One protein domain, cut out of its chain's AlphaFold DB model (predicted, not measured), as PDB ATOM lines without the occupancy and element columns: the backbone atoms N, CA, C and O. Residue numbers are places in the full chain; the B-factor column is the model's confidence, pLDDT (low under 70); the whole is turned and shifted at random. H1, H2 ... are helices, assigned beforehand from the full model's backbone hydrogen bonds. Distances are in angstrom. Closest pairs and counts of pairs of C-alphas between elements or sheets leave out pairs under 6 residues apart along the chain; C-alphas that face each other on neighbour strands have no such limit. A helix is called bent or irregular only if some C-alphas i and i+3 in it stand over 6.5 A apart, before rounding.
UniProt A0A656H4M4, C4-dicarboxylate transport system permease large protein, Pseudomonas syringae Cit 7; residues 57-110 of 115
ATOM      1  N   LEU A  57      54.979 -13.008 -40.920       82.12
ATOM      2  CA  LEU A  57      55.652 -11.769 -40.508       82.12
ATOM      3  C   LEU A  57      54.707 -10.565 -40.587       82.12
ATOM      4  O   LEU A  57      54.711  -9.729 -39.684       82.12
ATOM      5  N   ALA A  58      53.843 -10.522 -41.605       82.31
ATOM      6  CA  ALA A  58      52.797  -9.506 -41.730       82.31
ATOM      7  C   ALA A  58      51.681  -9.652 -40.676       82.31
ATOM      8  O   ALA A  58      51.039  -8.668 -40.309       82.31
ATOM      9  N   SER A  59      51.463 -10.858 -40.150       83.44
ATOM     10  CA  SER A  59      50.458 -11.107 -39.114       83.44
ATOM     11  C   SER A  59      50.884 -10.573 -37.742       83.44
ATOM     12  O   SER A  59      50.029 -10.141 -36.975       83.44
ATOM     13  N   ILE A  60      52.187 -10.504 -37.440       86.56
ATOM     14  CA  ILE A  60      52.709  -9.955 -36.173       86.56
ATOM     15  C   ILE A  60      52.190  -8.529 -35.882       86.56
ATOM     16  O   ILE A  60      51.586  -8.330 -34.824       86.56
ATOM     17  N   PRO A  61      52.367  -7.525 -36.768       88.44
ATOM     18  CA  PRO A  61      51.878  -6.170 -36.510       88.44
ATOM     19  C   PRO A  61      50.348  -6.094 -36.468       88.44
ATOM     20  O   PRO A  61      49.802  -5.320 -35.685       88.44
ATOM     21  N   LEU A  62      49.644  -6.912 -37.259       87.62
ATOM     22  CA  LEU A  62      48.181  -6.973 -37.230       87.62
ATOM     23  C   LEU A  62      47.659  -7.543 -35.906       87.62
ATOM     24  O   LEU A  62      46.696  -7.009 -35.360       87.62
ATOM     25  N   PHE A  63      48.310  -8.566 -35.345       84.62
ATOM     26  CA  PHE A  63      47.975  -9.088 -34.020       84.62
ATOM     27  C   PHE A  63      48.300  -8.097 -32.910       84.62
ATOM     28  O   PHE A  63      47.516  -7.966 -31.971       84.62
ATOM     29  N   LEU A  64      49.404  -7.358 -33.030       88.94
ATOM     30  CA  LEU A  64      49.731  -6.293 -32.086       88.94
ATOM     31  C   LEU A  64      48.663  -5.185 -32.115       88.94
ATOM     32  O   LEU A  64      48.180  -4.763 -31.065       88.94
ATOM     33  N   LEU A  65      48.243  -4.766 -33.313       90.38
ATOM     34  CA  LEU A  65      47.176  -3.784 -33.504       90.38
ATOM     35  C   LEU A  65      45.835  -4.289 -32.958       90.38
ATOM     36  O   LEU A  65      45.148  -3.554 -32.254       90.38
ATOM     37  N   ALA A  66      45.462  -5.535 -33.260       87.44
ATOM     38  CA  ALA A  66      44.239  -6.150 -32.754       87.44
ATOM     39  C   ALA A  66      44.258  -6.250 -31.222       87.44
ATOM     40  O   ALA A  66      43.267  -5.907 -30.580       87.44
ATOM     41  N   GLY A  67      45.392  -6.637 -30.633       88.31
ATOM     42  CA  GLY A  67      45.584  -6.671 -29.185       88.31
ATOM     43  C   GLY A  67      45.379  -5.300 -28.540       88.31
ATOM     44  O   GLY A  67      44.618  -5.178 -27.577       88.31
ATOM     45  N   GLU A  68      45.975  -4.252 -29.111       90.31
ATOM     46  CA  GLU A  68      45.800  -2.881 -28.618       90.31
ATOM     47  C   GLU A  68      44.361  -2.376 -28.813       90.31
ATOM     48  O   GLU A  68      43.798  -1.736 -27.922       90.31
ATOM     49  N   LEU A  69      43.717  -2.718 -29.933       92.06
ATOM     50  CA  LEU A  69      42.318  -2.382 -30.193       92.06
ATOM     51  C   LEU A  69      41.376  -3.061 -29.188       92.06
ATOM     52  O   LEU A  69      40.459  -2.419 -28.677       92.06
ATOM     53  N   MET A  70      41.608  -4.333 -28.859       91.31
ATOM     54  CA  MET A  70      40.845  -5.064 -27.840       91.31
ATOM     55  C   MET A  70      41.040  -4.461 -26.447       91.31
ATOM     56  O   MET A  70      40.076  -4.364 -25.680       91.31
ATOM     57  N   ASN A  71      42.268  -4.031 -26.141       90.38
ATOM     58  CA  ASN A  71      42.610  -3.402 -24.874       90.38
ATOM     59  C   ASN A  71      41.920  -2.044 -24.716       90.38
ATOM     60  O   ASN A  71      41.177  -1.834 -23.756       90.38
ATOM     61  N   ARG A  72      42.057  -1.157 -25.709       92.81
ATOM     62  CA  ARG A  72      41.398   0.160 -25.701       92.81
ATOM     63  C   ARG A  72      39.882   0.077 -25.845       92.81
ATOM     64  O   ARG A  72      39.169   0.874 -25.248       92.81
ATOM     65  N   GLY A  73      39.380  -0.903 -26.594       92.25
ATOM     66  CA  GLY A  73      37.949  -1.168 -26.749       92.25
ATOM     67  C   GLY A  73      37.289  -1.775 -25.505       92.25
ATOM     68  O   GLY A  73      36.076  -1.985 -25.493       92.25
ATOM     69  N   GLY A  74      38.064  -2.088 -24.458       91.81
ATOM     70  CA  GLY A  74      37.570  -2.690 -23.218       91.81
ATOM     71  C   GLY A  74      37.112  -4.144 -23.370       91.81
ATOM     72  O   GLY A  74      36.524  -4.704 -22.440       91.81
ATOM     73  N   LEU A  75      37.377  -4.772 -24.520       91.38
ATOM     74  CA  LEU A  75      37.021  -6.163 -24.789       91.38
ATOM     75  C   LEU A  75      37.836  -7.110 -23.898       91.38
ATOM     76  O   LEU A  75      37.271  -8.061 -23.363       91.38
ATOM     77  N   THR A  76      39.103  -6.772 -23.626       91.12
ATOM     78  CA  THR A  76      39.956  -7.470 -22.648       91.12
ATOM     79  C   THR A  76      39.286  -7.617 -21.293       91.12
ATOM     80  O   THR A  76      39.139  -8.722 -20.775       91.12
ATOM     81  N   LEU A  77      38.802  -6.502 -20.742       92.38
ATOM     82  CA  LEU A  77      38.162  -6.484 -19.430       92.38
ATOM     83  C   LEU A  77      36.840  -7.256 -19.434       92.38
ATOM     84  O   LEU A  77      36.501  -7.897 -18.441       92.38
ATOM     85  N   ARG A  78      36.087  -7.221 -20.540       93.00
ATOM     86  CA  ARG A  78      34.844  -7.997 -20.671       93.00
ATOM     87  C   ARG A  78      35.123  -9.500 -20.665       93.00
ATOM     88  O   ARG A  78      34.432 -10.216 -19.946       93.00
ATOM     89  N   ILE A  79      36.138  -9.965 -21.399       92.19
ATOM     90  CA  ILE A  79      36.544 -11.381 -21.407       92.19
ATOM     91  C   ILE A  79      36.998 -11.814 -20.009       92.19
ATOM     92  O   ILE A  79      36.530 -12.837 -19.511       92.19
ATOM     93  N   MET A  80      37.841 -11.013 -19.347       92.88
ATOM     94  CA  MET A  80      38.306 -11.317 -17.990       92.88
ATOM     95  C   MET A  80      37.144 -11.442 -17.002       92.88
ATOM     96  O   MET A  80      37.084 -12.420 -16.266       92.88
ATOM     97  N   ARG A  81      36.167 -10.525 -17.034       94.50
ATOM     98  CA  ARG A  81      34.984 -10.612 -16.160       94.50
ATOM     99  C   ARG A  81      34.170 -11.878 -16.396       94.50
ATOM    100  O   ARG A  81      33.665 -12.448 -15.434       94.50
ATOM    101  N   VAL A  82      34.023 -12.320 -17.647       93.56
ATOM    102  CA  VAL A  82      33.335 -13.585 -17.960       93.56
ATOM    103  C   VAL A  82      34.106 -14.765 -17.367       93.56
ATOM    104  O   VAL A  82      33.514 -15.602 -16.690       93.56
ATOM    105  N   ALA A  83      35.429 -14.796 -17.541       93.12
ATOM    106  CA  ALA A  83      36.273 -15.832 -16.954       93.12
ATOM    107  C   ALA A  83      36.206 -15.828 -15.414       93.12
ATOM    108  O   ALA A  83      36.090 -16.894 -14.806       93.12
ATOM    109  N   GLU A  84      36.202 -14.655 -14.777       94.50
ATOM    110  CA  GLU A  84      36.015 -14.499 -13.327       94.50
ATOM    111  C   GLU A  84      34.653 -15.012 -12.854       94.50
ATOM    112  O   GLU A  84      34.582 -15.698 -11.835       94.50
ATOM    113  N   HIS A  85      33.574 -14.755 -13.599       93.94
ATOM    114  CA  HIS A  85      32.248 -15.278 -13.253       93.94
ATOM    115  C   HIS A  85      32.188 -16.809 -13.336       93.94
ATOM    116  O   HIS A  85      31.527 -17.438 -12.508       93.94
ATOM    117  N   CYS A  86      32.885 -17.415 -14.299       91.88
ATOM    118  CA  CYS A  86      32.922 -18.868 -14.458       91.88
ATOM    119  C   CYS A  86      33.833 -19.559 -13.431       91.88
ATOM    120  O   CYS A  86      33.439 -20.561 -12.835       91.88
ATOM    121  N   PHE A  87      35.046 -19.041 -13.221       92.94
ATOM    122  CA  PHE A  87      36.112 -19.751 -12.499       92.94
ATOM    123  C   PHE A  87      36.558 -19.074 -11.196       92.94
ATOM    124  O   PHE A  87      37.238 -19.702 -10.384       92.94
ATOM    125  N   GLY A  88      36.160 -17.825 -10.940       88.56
ATOM    126  CA  GLY A  88      36.638 -17.033  -9.800       88.56
ATOM    127  C   GLY A  88      36.216 -17.561  -8.425       88.56
ATOM    128  O   GLY A  88      36.890 -17.297  -7.435       88.56
ATOM    129  N   ARG A  89      35.141 -18.358  -8.349       88.94
ATOM    130  CA  ARG A  89      34.658 -18.970  -7.093       88.94
ATOM    131  C   ARG A  89      35.423 -20.239  -6.691       88.94
ATOM    132  O   ARG A  89      35.208 -20.751  -5.594       88.94
ATOM    133  N   LEU A  90      36.280 -20.769  -7.566       90.25
ATOM    134  CA  LEU A  90      37.062 -21.979  -7.304       90.25
ATOM    135  C   LEU A  90      38.326 -21.644  -6.493       90.25
ATOM    136  O   LEU A  90      38.905 -20.566  -6.622       90.25
ATOM    137  N   ARG A  91      38.795 -22.584  -5.662       84.06
ATOM    138  CA  ARG A  91      40.092 -22.453  -4.974       84.06
ATOM    139  C   ARG A  91      41.214 -22.432  -6.021       84.06
ATOM    140  O   ARG A  91      41.308 -23.351  -6.824       84.06
ATOM    141  N   GLY A  92      42.035 -21.380  -6.027       86.81
ATOM    142  CA  GLY A  92      43.000 -21.118  -7.109       86.81
ATOM    143  C   GLY A  92      42.391 -20.448  -8.352       86.81
ATOM    144  O   GLY A  92      43.046 -20.376  -9.389       86.81
ATOM    145  N   GLY A  93      41.157 -19.938  -8.252       84.94
ATOM    146  CA  GLY A  93      40.360 -19.415  -9.363       84.94
ATOM    147  C   GLY A  93      41.051 -18.346 -10.208       84.94
ATOM    148  O   GLY A  93      40.902 -18.365 -11.420       84.94
ATOM    149  N   LEU A  94      41.893 -17.489  -9.622       88.38
ATOM    150  CA  LEU A  94      42.657 -16.484 -10.378       88.38
ATOM    151  C   LEU A  94      43.591 -17.105 -11.432       88.38
ATOM    152  O   LEU A  94      43.737 -16.561 -12.524       88.38
ATOM    153  N   GLY A  95      44.182 -18.270 -11.144       91.44
ATOM    154  CA  GLY A  95      45.002 -18.998 -12.116       91.44
ATOM    155  C   GLY A  95      44.165 -19.549 -13.272       91.44
ATOM    156  O   GLY A  95      44.540 -19.402 -14.433       91.44
ATOM    157  N   LEU A  96      42.991 -20.110 -12.962       91.94
ATOM    158  CA  LEU A  96      42.041 -20.598 -13.968       91.94
ATOM    159  C   LEU A  96      41.492 -19.461 -14.835       91.94
ATOM    160  O   LEU A  96      41.372 -19.624 -16.044       91.94
ATOM    161  N   VAL A  97      41.222 -18.297 -14.242       93.00
ATOM    162  CA  VAL A  97      40.820 -17.080 -14.960       93.00
ATOM    163  C   VAL A  97      41.912 -16.634 -15.930       93.00
ATOM    164  O   VAL A  97      41.603 -16.312 -17.076       93.00
ATOM    165  N   ASN A  98      43.182 -16.655 -15.510       92.88
ATOM    166  CA  ASN A  98      44.302 -16.289 -16.378       92.88
ATOM    167  C   ASN A  98      44.437 -17.256 -17.562       92.88
ATOM    168  O   ASN A  98      44.500 -16.819 -18.708       92.88
ATOM    169  N   VAL A  99      44.403 -18.568 -17.306       93.06
ATOM    170  CA  VAL A  99      44.478 -19.585 -18.367       93.06
ATOM    171  C   VAL A  99      43.276 -19.490 -19.311       93.06
ATOM    172  O   VAL A  99      43.461 -19.516 -20.524       93.06
ATOM    173  N   ALA A 100      42.058 -19.323 -18.790       91.75
ATOM    174  CA  ALA A 100      40.851 -19.182 -19.603       91.75
ATOM    175  C   ALA A 100      40.885 -17.911 -20.465       91.75
ATOM    176  O   ALA A 100      40.553 -17.954 -21.649       91.75
ATOM    177  N   THR A 101      41.337 -16.792 -19.898       91.25
ATOM    178  CA  THR A 101      41.510 -15.541 -20.644       91.25
ATOM    179  C   THR A 101      42.573 -15.722 -21.728       91.25
ATOM    180  O   THR A 101      42.300 -15.437 -22.890       91.25
ATOM    181  N   ALA A 102      43.743 -16.274 -21.395       88.50
ATOM    182  CA  ALA A 102      44.817 -16.544 -22.351       88.50
ATOM    183  C   ALA A 102      44.385 -17.506 -23.471       88.50
ATOM    184  O   ALA A 102      44.753 -17.302 -24.624       88.50
ATOM    185  N   PHE A 103      43.562 -18.508 -23.159       89.94
ATOM    186  CA  PHE A 103      42.993 -19.429 -24.140       89.94
ATOM    187  C   PHE A 103      42.084 -18.708 -25.142       89.94
ATOM    188  O   PHE A 103      42.241 -18.876 -26.351       89.94
ATOM    189  N   VAL A 104      41.172 -17.856 -24.660       88.12
ATOM    190  CA  VAL A 104      40.298 -17.049 -25.528       88.12
ATOM    191  C   VAL A 104      41.123 -16.074 -26.374       88.12
ATOM    192  O   VAL A 104      40.885 -15.950 -27.573       88.12
ATOM    193  N   TYR A 105      42.128 -15.428 -25.779       82.94
ATOM    194  CA  TYR A 105      43.063 -14.552 -26.491       82.94
ATOM    195  C   TYR A 105      43.849 -15.285 -27.576       82.94
ATOM    196  O   TYR A 105      43.947 -14.785 -28.694       82.94
ATOM    197  N   GLY A 106      44.362 -16.480 -27.276       81.56
ATOM    198  CA  GLY A 106      45.064 -17.325 -28.239       81.56
ATOM    199  C   GLY A 106      44.162 -17.781 -29.387       81.56
ATOM    200  O   GLY A 106      44.602 -17.806 -30.533       81.56
ATOM    201  N   GLY A 107      42.886 -18.065 -29.107       80.50
ATOM    202  CA  GLY A 107      41.892 -18.392 -30.132       80.50
ATOM    203  C   GLY A 107      41.532 -17.207 -31.038       80.50
ATOM    204  O   GLY A 107      41.404 -17.376 -32.249       80.50
ATOM    205  N   LEU A 108      41.411 -16.000 -30.477       75.94
ATOM    206  CA  LEU A 108      41.124 -14.769 -31.229       75.94
ATOM    207  C   LEU A 108      42.324 -14.287 -32.052       75.94
ATOM    208  O   LEU A 108      42.145 -13.772 -33.153       75.94
ATOM    209  N   ALA A 109      43.537 -14.488 -31.538       65.38
ATOM    210  CA  ALA A 109      44.780 -14.163 -32.224       65.38
ATOM    211  C   ALA A 109      45.099 -15.117 -33.384       65.38
ATOM    212  O   ALA A 109      46.169 -14.990 -33.959       65.38
ATOM    213  N   GLY A 110      44.208 -16.059 -33.735       61.66
ATOM    214  CA  GLY A 110      44.204 -16.731 -35.036       61.66
ATOM    215  C   GLY A 110      45.581 -17.179 -35.522       61.66
ATOM    216  O   GLY A 110      45.928 -16.939 -36.672       61.66
TER     217      GLY A 110
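Overview. This is residues 57 to 110 of the 115 residues of the protein "C4-dicarboxylate transport system permease large protein" of Pseudomonas syringae Cit 7 (UniProt A0A656H4M4). Three helices trace a loose, open triangle: H1 makes one long side, H2 turns off its end at a corner, and H3 folds back from the far end of H2 toward H1. H2 and H3 form a V that is closed at the tight turn of residues 88 to 92, while H1 reaches away from this pair and touches neither of them. The printed part has 54 residues, with three named helices in the order H1, H2, H3 along the chain and no named strand; the class is all helix. The whole is loose, with a radius of gyration of the C-alphas of 12.6 A, and its C-alphas span 41 by 20 by 11 A along the three main axes.

Along the chain. The printed part begins with H1, residues 57 to 72, which measures 23.8 A from first to last C-alpha. It starts at C-alpha 57 at (55.652, -11.769, -40.508) and ends at C-alpha 72 at (41.398, 0.160, -25.701). H1 is neither bent nor irregular, but only just: C-alphas 58 and 61 are 6.3 A apart. Gly 73 and Gly 74 follow, and then comes H2, residues 75 to 87, 18.3 A from first to last C-alpha. It runs from C-alpha 75 at (37.021, -6.163, -24.789) to C-alpha 87 at (36.112, -19.751, -12.499). Residues 88 to 92 lie between H2 and the last helix, with C-alpha 91 at (40.092, -22.453, -4.974). H3 holds residues 93 to 108, 16 residues as in H1, and measures 22.4 A from first to last C-alpha. It ends at C-alpha 108 at (41.124, -14.769, -31.229), and Ala 109 and Gly 110 follow it.

Arrangement. H1 and H2 are joined by a tight link of 2 residues. They are close but not clearly touching, with 2 pairs of C-alphas within 8 A. Their closest C-alphas are those of Met 70 and Thr 76, 5.8 A apart. The lines of H1 and H2 stand at 75 degrees, about perpendicular, and their centres are 20.1 A apart. H2 and H3 are joined by a tight link of 5 residues. These two helices touch, with 15 pairs of C-alphas within 8 A. Their closest C-alphas are those of Ala 83 and Val 97, 5.1 A apart. H2 and H3 run opposite ways at a steep tilt of 45 degrees, and their centres are 8.9 A apart. H1 and H3 have no pair of C-alphas within 8 A, but 5 pairs within 10 A: they are near each other. In the backbones of H2 and H3 every O i to N i+4 pair is within hydrogen-bond range; in H1 this holds for 10 of 12 pairs.

Size, cuts and confidence. The outline is a rod, but only just, and the two C-alphas farthest apart are those of Ala 58, in H1, and Arg 91, in the link between H2 and H3, at 41.0 A. The C-alphas of the first and last printed residues, Leu 57 and Gly 110, are 13.6 A apart. The printed part has no cut, and neither of its two links is long. In the full chain of 115 residues it begins at residue 57 and ends at residue 110. The mean pLDDT of the printed part is 88.3, with a mean of 93 in H2 and of 88 in both H1 and H3. The model's confidence is low, under 70, at residues 109 to 110.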